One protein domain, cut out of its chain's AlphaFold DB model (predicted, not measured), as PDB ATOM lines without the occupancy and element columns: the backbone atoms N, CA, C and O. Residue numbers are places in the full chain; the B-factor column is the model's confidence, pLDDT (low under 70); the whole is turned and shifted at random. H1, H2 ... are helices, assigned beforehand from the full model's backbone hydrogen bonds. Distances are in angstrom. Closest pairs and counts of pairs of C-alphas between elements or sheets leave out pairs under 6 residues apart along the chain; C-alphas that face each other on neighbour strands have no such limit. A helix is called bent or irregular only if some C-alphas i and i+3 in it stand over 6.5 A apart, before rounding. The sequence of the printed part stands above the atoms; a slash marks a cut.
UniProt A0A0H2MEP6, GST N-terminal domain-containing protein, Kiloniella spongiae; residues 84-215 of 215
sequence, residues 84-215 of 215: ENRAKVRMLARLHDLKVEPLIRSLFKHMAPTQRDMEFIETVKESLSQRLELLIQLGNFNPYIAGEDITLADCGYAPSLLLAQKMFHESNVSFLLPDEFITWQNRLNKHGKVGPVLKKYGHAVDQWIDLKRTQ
ATOM      1  N   GLU A  84     133.775 127.601 123.312       98.00
ATOM      2  CA  GLU A  84     134.240 128.497 122.258       98.00
ATOM      3  C   GLU A  84     133.337 129.727 122.157       98.00
ATOM      4  O   GLU A  84     133.813 130.863 122.166       98.00
ATOM      5  N   ASN A  85     132.018 129.520 122.147       97.62
ATOM      6  CA  ASN A  85     131.070 130.625 122.069       97.62
ATOM      7  C   ASN A  85     131.075 131.446 123.367       97.62
ATOM      8  O   ASN A  85     130.965 132.671 123.322       97.62
ATOM      9  N   ARG A  86     131.282 130.807 124.528       98.38
ATOM     10  CA  ARG A  86     131.464 131.513 125.807       98.38
ATOM     11  C   ARG A  86     132.712 132.389 125.787       98.38
ATOM     12  O   ARG A  86     132.654 133.538 126.221       98.38
ATOM     13  N   ALA A  87     133.827 131.871 125.274       98.44
ATOM     14  CA  ALA A  87     135.057 132.640 125.113       98.44
ATOM     15  C   ALA A  87     134.850 133.837 124.169       98.44
ATOM     16  O   ALA A  87     135.288 134.943 124.485       98.44
ATOM     17  N   LYS A  88     134.107 133.650 123.068       98.44
ATOM     18  CA  LYS A  88     133.771 134.732 122.132       98.44
ATOM     19  C   LYS A  88     132.923 135.827 122.788       98.44
ATOM     20  O   LYS A  88     133.263 137.001 122.661       98.44
ATOM     21  N   VAL A  89     131.878 135.469 123.539       98.69
ATOM     22  CA  VAL A  89     131.056 136.445 124.284       98.69
ATOM     23  C   VAL A  89     131.903 137.244 125.270       98.69
ATOM     24  O   VAL A  89     131.805 138.467 125.310       98.69
ATOM     25  N   ARG A  90     132.780 136.575 126.023       98.62
ATOM     26  CA  ARG A  90     133.675 137.234 126.987       98.62
ATOM     27  C   ARG A  90     134.659 138.178 126.321       98.62
ATOM     28  O   ARG A  90     134.870 139.282 126.807       98.62
ATOM     29  N   MET A  91     135.233 137.775 125.189       98.56
ATOM     30  CA  MET A  91     136.092 138.651 124.397       98.56
ATOM     31  C   MET A  91     135.337 139.920 123.980       98.56
ATOM     32  O   MET A  91     135.839 141.020 124.191       98.56
ATOM     33  N   LEU A  92     134.122 139.778 123.442       98.62
ATOM     34  CA  LEU A  92     133.289 140.906 123.013       98.62
ATOM     35  C   LEU A  92     132.908 141.813 124.197       98.62
ATOM     36  O   LEU A  92     133.054 143.029 124.107       98.62
ATOM     37  N   ALA A  93     132.521 141.241 125.340       98.50
ATOM     38  CA  ALA A  93     132.248 141.995 126.567       98.50
ATOM     39  C   ALA A  93     133.491 142.747 127.085       98.50
ATOM     40  O   ALA A  93     133.401 143.903 127.492       98.50
ATOM     41  N   ARG A  94     134.683 142.142 127.016       98.00
ATOM     42  CA  ARG A  94     135.934 142.805 127.425       98.00
ATOM     43  C   ARG A  94     136.367 143.897 126.454       98.00
ATOM     44  O   ARG A  94     136.948 144.890 126.891       98.00
ATOM     45  N   LEU A  95     136.078 143.766 125.159       98.31
ATOM     46  CA  LEU A  95     136.327 144.834 124.187       98.31
ATOM     47  C   LEU A  95     135.511 146.089 124.505       98.31
ATOM     48  O   LEU A  95     136.036 147.191 124.346       98.31
ATOM     49  N   HIS A  96     134.284 145.945 125.015       98.38
ATOM     50  CA  HIS A  96     133.519 147.083 125.522       98.38
ATOM     51  C   HIS A  96     134.311 147.820 126.606       98.38
ATOM     52  O   HIS A  96     134.655 148.991 126.429       98.38
ATOM     53  N   ASP A  97     134.643 147.110 127.688       97.75
ATOM     54  CA  ASP A  97     135.255 147.690 128.886       97.75
ATOM     55  C   ASP A  97     136.640 148.299 128.592       97.75
ATOM     56  O   ASP A  97     137.027 149.291 129.203       97.75
ATOM     57  N   LEU A  98     137.397 147.723 127.649       97.75
ATOM     58  CA  LEU A  98     138.788 148.108 127.385       97.75
ATOM     59  C   LEU A  98     138.979 149.064 126.204       97.75
ATOM     60  O   LEU A  98     140.011 149.735 126.140       97.75
ATOM     61  N   LYS A  99     138.070 149.073 125.222       96.75
ATOM     62  CA  LYS A  99     138.292 149.763 123.935       96.75
ATOM     63  C   LYS A  99     137.195 150.744 123.552       96.75
ATOM     64  O   LYS A  99     137.481 151.657 122.783       96.75
ATOM     65  N   VAL A 100     135.978 150.577 124.065       98.38
ATOM     66  CA  VAL A 100     134.841 151.443 123.719       98.38
ATOM     67  C   VAL A 100     134.486 152.370 124.867       98.38
ATOM     68  O   VAL A 100     134.444 153.584 124.676       98.38
ATOM     69  N   GLU A 101     134.297 151.831 126.068       98.31
ATOM     70  CA  GLU A 101     133.928 152.639 127.228       98.31
ATOM     71  C   GLU A 101     134.938 153.755 127.537       98.31
ATOM     72  O   GLU A 101     134.493 154.890 127.718       98.31
ATOM     73  N   PRO A 102     136.269 153.529 127.485       98.50
ATOM     74  CA  PRO A 102     137.232 154.589 127.778       98.50
ATOM     75  C   PRO A 102     137.166 155.772 126.801       98.50
ATOM     76  O   PRO A 102     137.386 156.914 127.210       98.50
ATOM     77  N   LEU A 103     136.826 155.525 125.528       98.19
ATOM     78  CA  LEU A 103     136.608 156.592 124.543       98.19
ATOM     79  C   LEU A 103     135.400 157.440 124.939       98.19
ATOM     80  O   LEU A 103     135.492 158.662 124.997       98.19
ATOM     81  N   ILE A 104     134.291 156.793 125.290       98.56
ATOM     82  CA  ILE A 104     133.059 157.467 125.711       98.56
ATOM     83  C   ILE A 104     133.303 158.255 127.003       98.56
ATOM     84  O   ILE A 104     132.949 159.428 127.093       98.56
ATOM     85  N   ARG A 105     133.989 157.658 127.981       98.31
ATOM     86  CA  ARG A 105     134.367 158.305 129.242       98.31
ATOM     87  C   ARG A 105     135.217 159.556 129.034       98.31
ATOM     88  O   ARG A 105     135.067 160.526 129.775       98.31
ATOM     89  N   SER A 106     136.090 159.561 128.026       98.44
ATOM     90  CA  SER A 106     136.933 160.724 127.725       98.44
ATOM     91  C   SER A 106     136.123 161.976 127.352       98.44
ATOM     92  O   SER A 106     136.590 163.090 127.585       98.44
ATOM     93  N   LEU A 107     134.875 161.807 126.891       98.31
ATOM     94  CA  LEU A 107     133.956 162.901 126.562       98.31
ATOM     95  C   LEU A 107     133.386 163.616 127.796       98.31
ATOM     96  O   LEU A 107     132.901 164.737 127.672       98.31
ATOM     97  N   PHE A 108     133.448 163.020 128.993       97.62
ATOM     98  CA  PHE A 108     132.690 163.503 130.158       97.62
ATOM     99  C   PHE A 108     133.020 164.940 130.558       97.62
ATOM    100  O   PHE A 108     132.125 165.693 130.945       97.62
ATOM    101  N   LYS A 109     134.296 165.330 130.472       96.69
ATOM    102  CA  LYS A 109     134.718 166.701 130.790       96.69
ATOM    103  C   LYS A 109     134.202 167.711 129.761       96.69
ATOM    104  O   LYS A 109     133.859 168.822 130.124       96.69
ATOM    105  N   HIS A 110     134.045 167.301 128.505       97.50
ATOM    106  CA  HIS A 110     133.635 168.179 127.409       97.50
ATOM    107  C   HIS A 110     132.128 168.477 127.381       97.50
ATOM    108  O   HIS A 110     131.668 169.292 126.579       97.50
ATOM    109  N   MET A 111     131.356 167.838 128.266       97.19
ATOM    110  CA  MET A 111     129.942 168.164 128.453       97.19
ATOM    111  C   MET A 111     129.755 169.516 129.143       97.19
ATOM    112  O   MET A 111     128.766 170.189 128.867       97.19
ATOM    113  N   ALA A 112     130.718 169.945 129.965       96.62
ATOM    114  CA  ALA A 112     130.767 171.308 130.486       96.62
ATOM    115  C   ALA A 112     131.171 172.278 129.359       96.62
ATOM    116  O   ALA A 112     132.242 172.088 128.768       96.62
ATOM    117  N   PRO A 113     130.367 173.311 129.034       94.81
ATOM    118  CA  PRO A 113     130.695 174.267 127.975       94.81
ATOM    119  C   PRO A 113     132.067 174.925 128.150       94.81
ATOM    120  O   PRO A 113     132.767 175.152 127.168       94.81
ATOM    121  N   THR A 114     132.487 175.162 129.396       96.06
ATOM    122  CA  THR A 114     133.784 175.770 129.742       96.06
ATOM    123  C   THR A 114     134.996 174.889 129.417       96.06
ATOM    124  O   THR A 114     136.112 175.394 129.314       96.06
ATOM    125  N   GLN A 115     134.796 173.581 129.236       96.44
ATOM    126  CA  GLN A 115     135.846 172.586 128.971       96.44
ATOM    127  C   GLN A 115     135.690 171.907 127.600       96.44
ATOM    128  O   GLN A 115     136.374 170.921 127.301       96.44
ATOM    129  N   ARG A 116     134.754 172.383 126.775       96.56
ATOM    130  CA  ARG A 116     134.394 171.749 125.509       96.56
ATOM    131  C   ARG A 116     135.505 171.926 124.477       96.56
ATOM    132  O   ARG A 116     135.945 173.038 124.208       96.56
ATOM    133  N   ASP A 117     135.922 170.811 123.890       98.06
ATOM    134  CA  ASP A 117     136.937 170.757 122.840       98.06
ATOM    135  C   ASP A 117     136.339 170.004 121.652       98.06
ATOM    136  O   ASP A 117     136.139 168.789 121.705       98.06
ATOM    137  N   MET A 118     135.984 170.750 120.608       98.19
ATOM    138  CA  MET A 118     135.270 170.197 119.458       98.19
ATOM    139  C   MET A 118     136.156 169.293 118.599       98.19
ATOM    140  O   MET A 118     135.664 168.289 118.090       98.19
ATOM    141  N   GLU A 119     137.448 169.598 118.475       98.38
ATOM    142  CA  GLU A 119     138.391 168.773 117.709       98.38
ATOM    143  C   GLU A 119     138.594 167.416 118.395       98.38
ATOM    144  O   GLU A 119     138.561 166.360 117.753       98.38
ATOM    145  N   PHE A 120     138.705 167.426 119.728       98.50
ATOM    146  CA  PHE A 120     138.773 166.196 120.506       98.50
ATOM    147  C   PHE A 120     137.486 165.366 120.395       98.50
ATOM    148  O   PHE A 120     137.558 164.155 120.189       98.50
ATOM    149  N   ILE A 121     136.307 165.994 120.503       98.69
ATOM    150  CA  ILE A 121     135.020 165.287 120.379       98.69
ATOM    151  C   ILE A 121     134.899 164.611 119.005       98.69
ATOM    152  O   ILE A 121     134.502 163.446 118.937       98.69
ATOM    153  N   GLU A 122     135.272 165.299 117.923       98.56
ATOM    154  CA  GLU A 122     135.261 164.727 116.570       98.56
ATOM    155  C   GLU A 122     136.257 163.564 116.429       98.56
ATOM    156  O   GLU A 122     135.902 162.498 115.921       98.56
ATOM    157  N   THR A 123     137.460 163.691 116.998       98.50
ATOM    158  CA  THR A 123     138.456 162.602 117.030       98.50
ATOM    159  C   THR A 123     137.930 161.363 117.767       98.50
ATOM    160  O   THR A 123     138.131 160.216 117.340       98.50
ATOM    161  N   VAL A 124     137.231 161.569 118.888       98.62
ATOM    162  CA  VAL A 124     136.599 160.480 119.643       98.62
ATOM    163  C   VAL A 124     135.455 159.858 118.849       98.62
ATOM    164  O   VAL A 124     135.337 158.631 118.852       98.62
ATOM    165  N   LYS A 125     134.648 160.658 118.140       98.69
ATOM    166  CA  LYS A 125     133.589 160.162 117.251       98.69
ATOM    167  C   LYS A 125     134.158 159.215 116.197       98.69
ATOM    168  O   LYS A 125     133.698 158.082 116.097       98.69
ATOM    169  N   GLU A 126     135.183 159.640 115.461       98.50
ATOM    170  CA  GLU A 126     135.832 158.818 114.430       98.50
ATOM    171  C   GLU A 126     136.415 157.528 115.014       98.50
ATOM    172  O   GLU A 126     136.212 156.432 114.480       98.50
ATOM    173  N   SER A 127     137.094 157.642 116.159       98.50
ATOM    174  CA  SER A 127     137.665 156.493 116.860       98.50
ATOM    175  C   SER A 127     136.590 155.502 117.301       98.50
ATOM    176  O   SER A 127     136.782 154.291 117.158       98.50
ATOM    177  N   LEU A 128     135.462 155.996 117.816       98.56
ATOM    178  CA  LEU A 128     134.331 155.173 118.226       98.56
ATOM    179  C   LEU A 128     133.688 154.489 117.017       98.56
ATOM    180  O   LEU A 128     133.508 153.276 117.063       98.56
ATOM    181  N   SER A 129     133.425 155.211 115.923       98.38
ATOM    182  CA  SER A 129     132.884 154.635 114.683       98.38
ATOM    183  C   SER A 129     133.755 153.489 114.164       98.38
ATOM    184  O   SER A 129     133.253 152.390 113.951       98.38
ATOM    185  N   GLN A 130     135.078 153.672 114.094       98.25
ATOM    186  CA  GLN A 130     136.012 152.603 113.709       98.25
ATOM    187  C   GLN A 130     135.940 151.373 114.634       98.25
ATOM    188  O   GLN A 130     136.176 150.246 114.203       98.25
ATOM    189  N   ARG A 131     135.644 151.566 115.927       97.94
ATOM    190  CA  ARG A 131     135.569 150.468 116.909       97.94
ATOM    191  C   ARG A 131     134.252 149.715 116.760       97.94
ATOM    192  O   ARG A 131     134.248 148.503 116.940       97.94
ATOM    193  N   LEU A 132     133.169 150.406 116.402       98.12
ATOM    194  CA  LEU A 132     131.894 149.774 116.070       98.12
ATOM    195  C   LEU A 132     132.000 148.939 114.788       98.12
ATOM    196  O   LEU A 132     131.569 147.792 114.801       98.12
ATOM    197  N   GLU A 133     132.670 149.442 113.750       98.00
ATOM    198  CA  GLU A 133     132.945 148.670 112.524       98.00
ATOM    199  C   GLU A 133     133.753 147.396 112.808       98.00
ATOM    200  O   GLU A 133     133.402 146.300 112.370       98.00
ATOM    201  N   LEU A 134     134.811 147.504 113.621       97.19
ATOM    202  CA  LEU A 134     135.567 146.329 114.055       97.19
ATOM    203  C   LEU A 134     134.683 145.341 114.831       97.19
ATOM    204  O   LEU A 134     134.815 144.130 114.667       97.19
ATOM    205  N   LEU A 135     133.779 145.832 115.681       97.62
ATOM    206  CA  LEU A 135     132.874 144.960 116.425       97.62
ATOM    207  C   LEU A 135     131.899 144.225 115.514       97.62
ATOM    208  O   LEU A 135     131.643 143.059 115.794       97.62
ATOM    209  N   ILE A 136     131.422 144.839 114.429       98.00
ATOM    210  CA  ILE A 136     130.598 144.164 113.412       98.00
ATOM    211  C   ILE A 136     131.353 142.976 112.816       98.00
ATOM    212  O   ILE A 136     130.809 141.877 112.751       98.00
ATOM    213  N   GLN A 137     132.636 143.153 112.492       97.69
ATOM    214  CA  GLN A 137     133.478 142.076 111.955       97.69
ATOM    215  C   GLN A 137     133.739 140.946 112.964       97.69
ATOM    216  O   GLN A 137     133.871 139.783 112.585       97.69
ATOM    217  N   LEU A 138     133.847 141.274 114.254       97.62
ATOM    218  CA  LEU A 138     134.106 140.293 115.316       97.62
ATOM    219  C   LEU A 138     132.825 139.603 115.813       97.62
ATOM    220  O   LEU A 138     132.880 138.468 116.303       97.62
ATOM    221  N   GLY A 139     131.691 140.296 115.736       97.00
ATOM    222  CA  GLY A 139     130.381 139.866 116.208       97.00
ATOM    223  C   GLY A 139     129.637 138.971 115.219       97.00
ATOM    224  O   GLY A 139     130.222 138.365 114.326       97.00
ATOM    225  N   ASN A 140     128.336 138.829 115.447       97.12
ATOM    226  CA  ASN A 140     127.400 138.123 114.568       97.12
ATOM    227  C   ASN A 140     126.199 139.014 114.204       97.12
ATOM    228  O   ASN A 140     125.734 138.975 113.075       97.12
ATOM    229  N   PHE A 141     125.731 139.856 115.137       97.31
ATOM    230  CA  PHE A 141     124.637 140.815 114.909       97.31
ATOM    231  C   PHE A 141     123.355 140.171 114.353       97.31
ATOM    232  O   PHE A 141     122.707 140.705 113.456       97.31
ATOM    233  N   ASN A 142     122.950 139.031 114.925       95.38
ATOM    234  CA  ASN A 142     121.798 138.259 114.445       95.38
ATOM    235  C   ASN A 142     120.776 137.902 115.544       95.38
ATOM    236  O   ASN A 142     120.665 136.732 115.885       95.38
ATOM    237  N   PRO A 143     119.996 138.851 116.094       95.19
ATOM    238  CA  PRO A 143     120.131 140.299 115.956       95.19
ATOM    239  C   PRO A 143     121.039 140.908 117.042       95.19
ATOM    240  O   PRO A 143     121.218 142.126 117.073       95.19
ATOM    241  N   TYR A 144     121.561 140.092 117.965       98.44
ATOM    242  CA  TYR A 144     122.405 140.528 119.075       98.44
ATOM    243  C   TYR A 144     123.887 140.351 118.763       98.44
ATOM    244  O   TYR A 144     124.258 139.634 117.828       98.44
ATOM    245  N   ILE A 145     124.754 141.012 119.536       98.56
ATOM    246  CA  ILE A 145     126.182 141.141 119.202       98.56
ATOM    247  C   ILE A 145     126.834 139.767 119.000       98.56
ATOM    248  O   ILE A 145     127.614 139.587 118.064       98.56
ATOM    249  N   ALA A 146     126.489 138.782 119.833       97.94
ATOM    250  CA  ALA A 146     127.048 137.434 119.758       97.94
ATOM    251  C   ALA A 146     126.207 136.429 118.943       97.94
ATOM    252  O   ALA A 146     126.701 135.336 118.656       97.94
ATOM    253  N   GLY A 147     124.975 136.768 118.548       96.31
ATOM    254  CA  GLY A 147     124.071 135.863 117.835       96.31
ATOM    255  C   GLY A 147     122.598 136.092 118.175       96.31
ATOM    256  O   GLY A 147     122.162 137.235 118.291       96.31
ATOM    257  N   GLU A 148     121.856 134.992 118.317       96.19
ATOM    258  CA  GLU A 148     120.383 134.951 118.404       96.19
ATOM    259  C   GLU A 148     119.806 135.437 119.729       96.19
ATOM    260  O   GLU A 148     118.714 136.007 119.751       96.19
ATOM    261  N   ASP A 149     120.563 135.280 120.811       97.06
ATOM    262  CA  ASP A 149     120.144 135.623 122.165       97.06
ATOM    263  C   ASP A 149     120.952 136.792 122.733       97.06
ATOM    264  O   ASP A 149     122.111 137.014 122.372       97.06
ATOM    265  N   ILE A 150     120.344 137.522 123.674       98.50
ATOM    266  CA  ILE A 150     121.052 138.528 124.470       98.50
ATOM    267  C   ILE A 150     122.090 137.817 125.338       98.50
ATOM    268  O   ILE A 150     121.773 136.867 126.055       98.50
ATOM    269  N   THR A 151     123.318 138.324 125.326       98.75
ATOM    270  CA  THR A 151     124.423 137.795 126.128       98.75
ATOM    271  C   THR A 151     125.055 138.873 127.004       98.75
ATOM    272  O   THR A 151     124.711 140.057 126.937       98.75
ATOM    273  N   LEU A 152     126.049 138.485 127.808       98.75
ATOM    274  CA  LEU A 152     126.882 139.448 128.535       98.75
ATOM    275  C   LEU A 152     127.570 140.468 127.608       98.75
ATOM    276  O   LEU A 152     127.833 141.589 128.045       98.75
ATOM    277  N   ALA A 153     127.809 140.123 126.335       98.50
ATOM    278  CA  ALA A 153     128.395 141.045 125.366       98.50
ATOM    279  C   ALA A 153     127.508 142.278 125.148       98.50
ATOM    280  O   ALA A 153     128.030 143.379 125.064       98.50
ATOM    281  N   ASP A 154     126.184 142.132 125.128       98.81
ATOM    282  CA  ASP A 154     125.249 143.229 124.849       98.81
ATOM    283  C   ASP A 154     125.121 144.224 126.013       98.81
ATOM    284  O   ASP A 154     124.895 145.421 125.811       98.81
ATOM    285  N   CYS A 155     125.287 143.731 127.243       98.75
ATOM    286  CA  CYS A 155     124.915 144.438 128.468       98.75
ATOM    287  C   CYS A 155     125.749 145.705 128.717       98.75
ATOM    288  O   CYS A 155     125.246 146.659 129.306       98.75
ATOM    289  N   GLY A 156     127.012 145.728 128.277       98.44
ATOM    290  CA  GLY A 156     127.886 146.901 128.398       98.44
ATOM    291  C   GLY A 156     127.636 147.948 127.315       98.44
ATOM    292  O   GLY A 156     127.479 149.133 127.614       98.44
ATOM    293  N   TYR A 157     127.545 147.516 126.053       98.81
ATOM    294  CA  TYR A 157     127.370 148.434 124.925       98.81
ATOM    295  C   TYR A 157     126.056 149.206 124.996       98.81
ATOM    296  O   TYR A 157     126.039 150.384 124.650       98.81
ATOM    297  N   ALA A 158     124.968 148.576 125.444       98.69
ATOM    298  CA  ALA A 158     123.642 149.194 125.445       98.69
ATOM    299  C   ALA A 158     123.587 150.534 126.210       98.69
ATOM    300  O   ALA A 158     123.247 151.551 125.597       98.69
ATOM    301  N   PRO A 159     123.967 150.603 127.500       98.81
ATOM    302  CA  PRO A 159     124.006 151.874 128.217       98.81
ATOM    303  C   PRO A 159     125.126 152.802 127.728       98.81
ATOM    304  O   PRO A 159     124.937 154.017 127.685       98.81
ATOM    305  N   SER A 160     126.284 152.272 127.330       98.75
ATOM    306  CA  SER A 160     127.405 153.112 126.890       98.75
ATOM    307  C   SER A 160     127.115 153.841 125.576       98.75
ATOM    308  O   SER A 160     127.393 155.032 125.469       98.75
ATOM    309  N   LEU A 161     126.502 153.177 124.593       98.69
ATOM    310  CA  LEU A 161     126.137 153.813 123.324       98.69
ATOM    311  C   LEU A 161     124.970 154.788 123.481       98.69
ATOM    312  O   LEU A 161     124.993 155.842 122.851       98.69
ATOM    313  N   LEU A 162     124.014 154.504 124.375       98.75
ATOM    314  CA  LEU A 162     122.978 155.471 124.751       98.75
ATOM    315  C   LEU A 162     123.612 156.753 125.315       98.75
ATOM    316  O   LEU A 162     123.257 157.857 124.901       98.75
ATOM    317  N   LEU A 163     124.577 156.612 126.230       98.75
ATOM    318  CA  LEU A 163     125.321 157.740 126.792       98.75
ATOM    319  C   LEU A 163     126.094 158.507 125.712       98.75
ATOM    320  O   LEU A 163     125.989 159.729 125.646       98.75
ATOM    321  N   ALA A 164     126.816 157.803 124.838       98.69
ATOM    322  CA  ALA A 164     127.565 158.412 123.741       98.69
ATOM    323  C   ALA A 164     126.658 159.236 122.813       98.69
ATOM    324  O   ALA A 164     126.948 160.402 122.563       98.69
ATOM    325  N   GLN A 165     125.531 158.675 122.362       98.69
ATOM    326  CA  GLN A 165     124.569 159.378 121.504       98.69
ATOM    327  C   GLN A 165     124.052 160.667 122.154       98.69
ATOM    328  O   GLN A 165     123.999 161.704 121.495       98.69
ATOM    329  N   LYS A 166     123.717 160.632 123.452       98.50
ATOM    330  CA  LYS A 166     123.276 161.827 124.185       98.50
ATOM    331  C   LYS A 166     124.383 162.881 124.305       98.50
ATOM    332  O   LYS A 166     124.104 164.061 124.126       98.50
ATOM    333  N   MET A 167     125.631 162.475 124.548       98.56
ATOM    334  CA  MET A 167     126.770 163.402 124.627       98.56
ATOM    335  C   MET A 167     127.135 164.026 123.273       98.56
ATOM    336  O   MET A 167     127.462 165.213 123.207       98.56
ATOM    337  N   PHE A 168     127.052 163.263 122.181       98.56
ATOM    338  CA  PHE A 168     127.246 163.806 120.834       98.56
ATOM    339  C   PHE A 168     126.124 164.768 120.449       98.56
ATOM    340  O   PHE A 168     126.409 165.855 119.950       98.56
ATOM    341  N   HIS A 169     124.873 164.430 120.778       97.88
ATOM    342  CA  HIS A 169     123.741 165.341 120.616       97.88
ATOM    343  C   HIS A 169     123.942 166.645 121.406       97.88
ATOM    344  O   HIS A 169     123.793 167.723 120.843       97.88
ATOM    345  N   GLU A 170     124.351 166.570 122.678       97.12
ATOM    346  CA  GLU A 170     124.689 167.746 123.501       97.12
ATOM    347  C   GLU A 170     125.798 168.614 122.884       97.12
ATOM    348  O   GLU A 170     125.814 169.837 123.025       97.12
ATOM    349  N   SER A 171     126.730 167.979 122.179       96.81
ATOM    350  CA  SER A 171     127.851 168.657 121.530       96.81
ATOM    351  C   SER A 171     127.522 169.158 120.119       96.81
ATOM    352  O   SER A 171     128.392 169.736 119.479       96.81
ATOM    353  N   ASN A 172     126.295 168.955 119.623       96.62
ATOM    354  CA  ASN A 172     125.898 169.200 118.229       96.62
ATOM    355  C   ASN A 172     126.771 168.459 117.195       96.62
ATOM    356  O   ASN A 172     126.968 168.937 116.079       96.62
ATOM    357  N   VAL A 173     127.287 167.285 117.560       97.81
ATOM    358  CA  VAL A 173     128.085 166.423 116.684       97.81
ATOM    359  C   VAL A 173     127.210 165.280 116.183       97.81
ATOM    360  O   VAL A 173     126.608 164.546 116.965       97.81
ATOM    361  N   SER A 174     127.128 165.118 114.861       95.81
ATOM    362  CA  SER A 174     126.340 164.041 114.256       95.81
ATOM    363  C   SER A 174     127.060 162.703 114.412       95.81
ATOM    364  O   SER A 174     128.083 162.468 113.767       95.81
ATOM    365  N   PHE A 175     126.522 161.826 115.259       97.00
ATOM    366  CA  PHE A 175     126.998 160.461 115.458       97.00
ATOM    367  C   PHE A 175     125.925 159.466 115.015       97.00
ATOM    368  O   PHE A 175     124.875 159.337 115.649       97.00
ATOM    369  N   LEU A 176     126.201 158.767 113.915       95.00
ATOM    370  CA  LEU A 176     125.327 157.744 113.355       95.00
ATOM    371  C   LEU A 176     125.877 156.363 113.707       95.00
ATOM    372  O   LEU A 176     127.072 156.104 113.563       95.00
ATOM    373  N   LEU A 177     124.995 155.488 114.181       97.00
ATOM    374  CA  LEU A 177     125.322 154.081 114.380       97.00
ATOM    375  C   LEU A 177     125.250 153.340 113.035       97.00
ATOM    376  O   LEU A 177     124.377 153.672 112.234       97.00
ATOM    377  N   PRO A 178     126.097 152.320 112.808       97.25
ATOM    378  CA  PRO A 178     125.910 151.384 111.699       97.25
ATOM    379  C   PRO A 178     124.549 150.671 111.766       97.25
ATOM    380  O   PRO A 178     123.969 150.535 112.850       97.25
ATOM    381  N   ASP A 179     124.054 150.171 110.633       97.25
ATOM    382  CA  ASP A 179     122.715 149.570 110.505       97.25
ATOM    383  C   ASP A 179     122.499 148.370 111.442       97.25
ATOM    384  O   ASP A 179     121.420 148.201 112.030       97.25
ATOM    385  N   GLU A 180     123.539 147.565 111.651       97.88
ATOM    386  CA  GLU A 180     123.544 146.442 112.584       97.88
ATOM    387  C   GLU A 180     123.295 146.924 114.016       97.88
ATOM    388  O   GLU A 180     122.461 146.368 114.735       97.88
ATOM    389  N   PHE A 181     123.958 148.013 114.416       98.19
ATOM    390  CA  PHE A 181     123.773 148.625 115.729       98.19
ATOM    391  C   PHE A 181     122.424 149.335 115.854       98.19
ATOM    392  O   PHE A 181     121.837 149.304 116.933       98.19
ATOM    393  N   ILE A 182     121.883 149.926 114.786       97.88
ATOM    394  CA  ILE A 182     120.524 150.494 114.799       97.88
ATOM    395  C   ILE A 182     119.499 149.384 115.051       97.88
ATOM    396  O   ILE A 182     118.621 149.511 115.912       97.88
ATOM    397  N   THR A 183     119.617 148.267 114.332       97.25
ATOM    398  CA  THR A 183     118.719 147.115 114.480       97.25
ATOM    399  C   THR A 183     118.822 146.514 115.879       97.25
ATOM    400  O   THR A 183     117.803 146.332 116.553       97.25
ATOM    401  N   TRP A 184     120.047 146.274 116.342       98.62
ATOM    402  CA  TRP A 184     120.353 145.794 117.687       98.62
ATOM    403  C   TRP A 184     119.790 146.716 118.781       98.62
ATOM    404  O   TRP A 184     119.073 146.262 119.678       98.62
ATOM    405  N   GLN A 185     120.030 148.026 118.679       98.44
ATOM    406  CA  GLN A 185     119.576 149.014 119.659       98.44
ATOM    407  C   GLN A 185     118.045 149.053 119.730       98.44
ATOM    408  O   GLN A 185     117.463 149.055 120.817       98.44
ATOM    409  N   ASN A 186     117.373 149.014 118.577       98.06
ATOM    410  CA  ASN A 186     115.916 148.967 118.505       98.06
ATOM    411  C   ASN A 186     115.333 147.715 119.173       98.06
ATOM    412  O   ASN A 186     114.270 147.794 119.796       98.06
ATOM    413  N   ARG A 187     116.011 146.566 119.068       98.00
ATOM    414  CA  ARG A 187     115.601 145.325 119.742       98.00
ATOM    415  C   ARG A 187     115.751 145.435 121.255       98.00
ATOM    416  O   ARG A 187     114.786 145.159 121.964       98.00
ATOM    417  N   LEU A 188     116.901 145.898 121.747       98.50
ATOM    418  CA  LEU A 188     117.134 146.049 123.187       98.50
ATOM    419  C   LEU A 188     116.182 147.060 123.836       98.50
ATOM    420  O   LEU A 188     115.615 146.774 124.890       98.50
ATOM    421  N   ASN A 189     115.930 148.192 123.178       98.12
ATOM    422  CA  ASN A 189     114.998 149.208 123.674       98.12
ATOM    423  C   ASN A 189     113.556 148.686 123.795       98.12
ATOM    424  O   ASN A 189     112.811 149.135 124.665       98.12
ATOM    425  N   LYS A 190     113.160 147.731 122.944       98.25
ATOM    426  CA  LYS A 190     111.832 147.095 122.968       98.25
ATOM    427  C   LYS A 190     111.768 145.846 123.852       98.25
ATOM    428  O   LYS A 190     110.674 145.354 124.119       98.25
ATOM    429  N   HIS A 191     112.906 145.315 124.297       98.56
ATOM    430  CA  HIS A 191     112.943 144.107 125.112       98.56
ATOM    431  C   HIS A 191     112.328 144.366 126.495       98.56
ATOM    432  O   HIS A 191     112.740 145.289 127.198       98.56
ATOM    433  N   GLY A 192     111.387 143.515 126.922       98.50
ATOM    434  CA  GLY A 192     110.563 143.745 128.118       98.50
ATOM    435  C   GLY A 192     111.336 143.908 129.433       98.50
ATOM    436  O   GLY A 192     110.844 144.561 130.346       98.50
ATOM    437  N   LYS A 193     112.558 143.367 129.519       98.38
ATOM    438  CA  LYS A 193     113.432 143.488 130.703       98.38
ATOM    439  C   LYS A 193     114.538 144.539 130.563       98.38
ATOM    440  O   LYS A 193     114.953 145.116 131.557       98.38
ATOM    441  N   VAL A 194     115.010 144.801 129.341       98.75
ATOM    442  CA  VAL A 194     116.167 145.692 129.101       98.75
ATOM    443  C   VAL A 194     115.704 147.121 128.842       98.75
ATOM    444  O   VAL A 194     116.254 148.060 129.413       98.75
ATOM    445  N   GLY A 195     114.639 147.293 128.056       98.69
ATOM    446  CA  GLY A 195     114.054 148.594 127.737       98.69
ATOM    447  C   GLY A 195     113.735 149.453 128.969       98.69
ATOM    448  O   GLY A 195     114.128 150.620 128.990       98.69
ATOM    449  N   PRO A 196     113.096 148.917 130.032       98.75
ATOM    450  CA  PRO A 196     112.848 149.683 131.255       98.75
ATOM    451  C   PRO A 196     114.127 150.179 131.944       98.75
ATOM    452  O   PRO A 196     114.169 151.329 132.387       98.75
ATOM    453  N   VAL A 197     115.176 149.349 131.990       98.69
ATOM    454  CA  VAL A 197     116.480 149.723 132.562       98.69
ATOM    455  C   VAL A 197     117.114 150.841 131.738       98.69
ATOM    456  O   VAL A 197     117.488 151.872 132.294       98.69
ATOM    457  N   LEU A 198     117.154 150.700 130.407       98.81
ATOM    458  CA  LEU A 198     117.702 151.722 129.507       98.81
ATOM    459  C   LEU A 198     116.911 153.032 129.555       98.81
ATOM    460  O   LEU A 198     117.507 154.105 129.517       98.81
ATOM    461  N   LYS A 199     115.581 152.975 129.701       98.75
ATOM    462  CA  LYS A 199     114.742 154.170 129.861       98.75
ATOM    463  C   LYS A 199     115.069 154.903 131.159       98.75
ATOM    464  O   LYS A 199     115.280 156.115 131.122       98.75
ATOM    465  N   LYS A 200     115.121 154.191 132.290       98.56
ATOM    466  CA  LYS A 200     115.507 154.758 133.595       98.56
ATOM    467  C   LYS A 200     116.902 155.383 133.519       98.56
ATOM    468  O   LYS A 200     117.079 156.534 133.905       98.56
ATOM    469  N   TYR A 201     117.864 154.642 132.977       98.81
ATOM    470  CA  TYR A 201     119.235 155.101 132.794       98.81
ATOM    471  C   TYR A 201     119.314 156.345 131.897       98.81
ATOM    472  O   TYR A 201     119.971 157.319 132.250       98.81
ATOM    473  N   GLY A 202     118.574 156.372 130.785       98.75
ATOM    474  CA  GLY A 202     118.537 157.517 129.881       98.75
ATOM    475  C   GLY A 202     118.079 158.813 130.552       98.75
ATOM    476  O   GLY A 202     118.698 159.845 130.312       98.75
ATOM    477  N   HIS A 203     117.086 158.753 131.447       98.69
ATOM    478  CA  HIS A 203     116.666 159.924 132.231       98.69
ATOM    479  C   HIS A 203     117.769 160.399 133.187       98.69
ATOM    480  O   HIS A 203     117.963 161.599 133.351       98.69
ATOM    481  N   ALA A 204     118.512 159.475 133.805       98.69
ATOM    482  CA  ALA A 204     119.639 159.834 134.665       98.69
ATOM    483  C   ALA A 204     120.787 160.487 133.874       98.69
ATOM    484  O   ALA A 204     121.429 161.409 134.377       98.69
ATOM    485  N   VAL A 205     121.027 160.044 132.635       98.75
ATOM    486  CA  VAL A 205     121.988 160.692 131.729       98.75
ATOM    487  C   VAL A 205     121.533 162.101 131.357       98.75
ATOM    488  O   VAL A 205     122.352 163.013 131.401       98.75
ATOM    489  N   ASP A 206     120.248 162.300 131.051       98.50
ATOM    490  CA  ASP A 206     119.701 163.631 130.743       98.50
ATOM    491  C   ASP A 206     119.917 164.606 131.909       98.50
ATOM    492  O   ASP A 206     120.494 165.676 131.726       98.50
ATOM    493  N   GLN A 207     119.581 164.185 133.132       98.31
ATOM    494  CA  GLN A 207     119.811 164.982 134.343       98.31
ATOM    495  C   GLN A 207     121.291 165.315 134.564       98.31
ATOM    496  O   GLN A 207     121.631 166.411 135.008       98.31
ATOM    497  N   TRP A 208     122.188 164.372 134.273       98.12
ATOM    498  CA  TRP A 208     123.623 164.604 134.397       98.12
ATOM    499  C   TRP A 208     124.154 165.582 133.347       98.12
ATOM    500  O   TRP A 208     124.966 166.438 133.695       98.12
ATOM    501  N   ILE A 209     123.681 165.500 132.099       97.94
ATOM    502  CA  ILE A 209     124.020 166.472 131.049       97.94
ATOM    503  C   ILE A 209     123.526 167.865 131.446       97.94
ATOM    504  O   ILE A 209     124.301 168.818 131.393       97.94
ATOM    505  N   ASP A 210     122.286 167.989 131.924       97.44
ATOM    506  CA  ASP A 210     121.734 169.266 132.391       97.44
ATOM    507  C   ASP A 210     122.592 169.880 133.507       97.44
ATOM    508  O   ASP A 210     122.886 171.075 133.493       97.44
ATOM    509  N   LEU A 211     123.070 169.050 134.440       96.81
ATOM    510  CA  LEU A 211     123.953 169.469 135.530       96.81
ATOM    511  C   LEU A 211     125.373 169.824 135.050       96.81
ATOM    512  O   LEU A 211     126.077 170.583 135.713       96.81
ATOM    513  N   LYS A 212     125.812 169.285 133.908       95.19
ATOM    514  CA  LYS A 212     127.085 169.644 133.268       95.19
ATOM    515  C   LYS A 212     127.012 170.965 132.513       95.19
ATOM    516  O   LYS A 212     128.003 171.682 132.512       95.19
ATOM    517  N   ARG A 213     125.857 171.332 131.947       91.94
ATOM    518  CA  ARG A 213     125.667 172.624 131.258       91.94
ATOM    519  C   ARG A 213     125.870 173.842 132.161       91.94
ATOM    520  O   ARG A 213     126.095 174.936 131.655       91.94
ATOM    521  N   THR A 214     125.757 173.667 133.477       92.00
ATOM    522  CA  THR A 214     125.916 174.742 134.466       92.00
ATOM    523  C   THR A 214     127.349 174.889 134.998       92.00
ATOM    524  O   THR A 214     127.583 175.764 135.832       92.00
ATOM    525  N   GLN A 215     128.289 174.051 134.535       87.44
ATOM    526  CA  GLN A 215     129.722 174.051 134.890       87.44
ATOM    527  C   GLN A 215     130.563 174.676 133.770       87.44
ATOM    528  O   GLN A 215     131.555 175.368 134.084       87.44
TER     529      GLN A 215
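AT A GLANCE: This is residues 84 to 215 of the 215 residues of the protein "GST N-terminal domain-containing protein" of Kiloniella spongiae (UniProt A0A0H2MEP6). Four long helices run roughly along the longest axis, H4 in the middle between H1 and H6, and H3 alongside H1. The shorter H5 stands crosswise to H4. The printed part has 132 residues, with six named helices, H1 to H6 in order along the chain, that hold 98 of them, and no named strand; the class is all helix, and the whole is compact, with a radius of gyration of the C-alphas of 14.9 A and spans of 47 by 30 by 22 A.

IN THESE COORDINATES: H1, residues 84 to 106, 32.8 A, begins at C-alpha 84 (134.240, 128.497, 122.258). H2 is 108 to 111, H3 118 to 138, 30.2 A, H4 152 to 170, 28.8 A, H5 179 to 190. H6, 194 to 212, 26.7 A, ends at C-alpha 212 (127.085, 169.644, 133.268). H1 and H4 are only just irregular: C-alphas 98 and 101, and 153 and 156, are 6.6 A apart.

HOW THE PARTS SIT: H4 touches H1, closest C-alphas Ala 153 and Ala 93, 4.1 A, at a shallow 21 degrees, the same way. H1 touches H3, Leu 103 and Val 124, 6.3 A, opposite ways. H4 touches H6, Pro 159 and Leu 198, 6.4 A. H5 and H6 touch only at the corner. O i to N i+4 pairs are within hydrogen-bond range throughout H3, H5, H6; 16 of 19 in H1, 12 of 15 in H4.

THE WHOLE: The printed part has no cut. The link H3 to H4 is long. No printed residue is under 70.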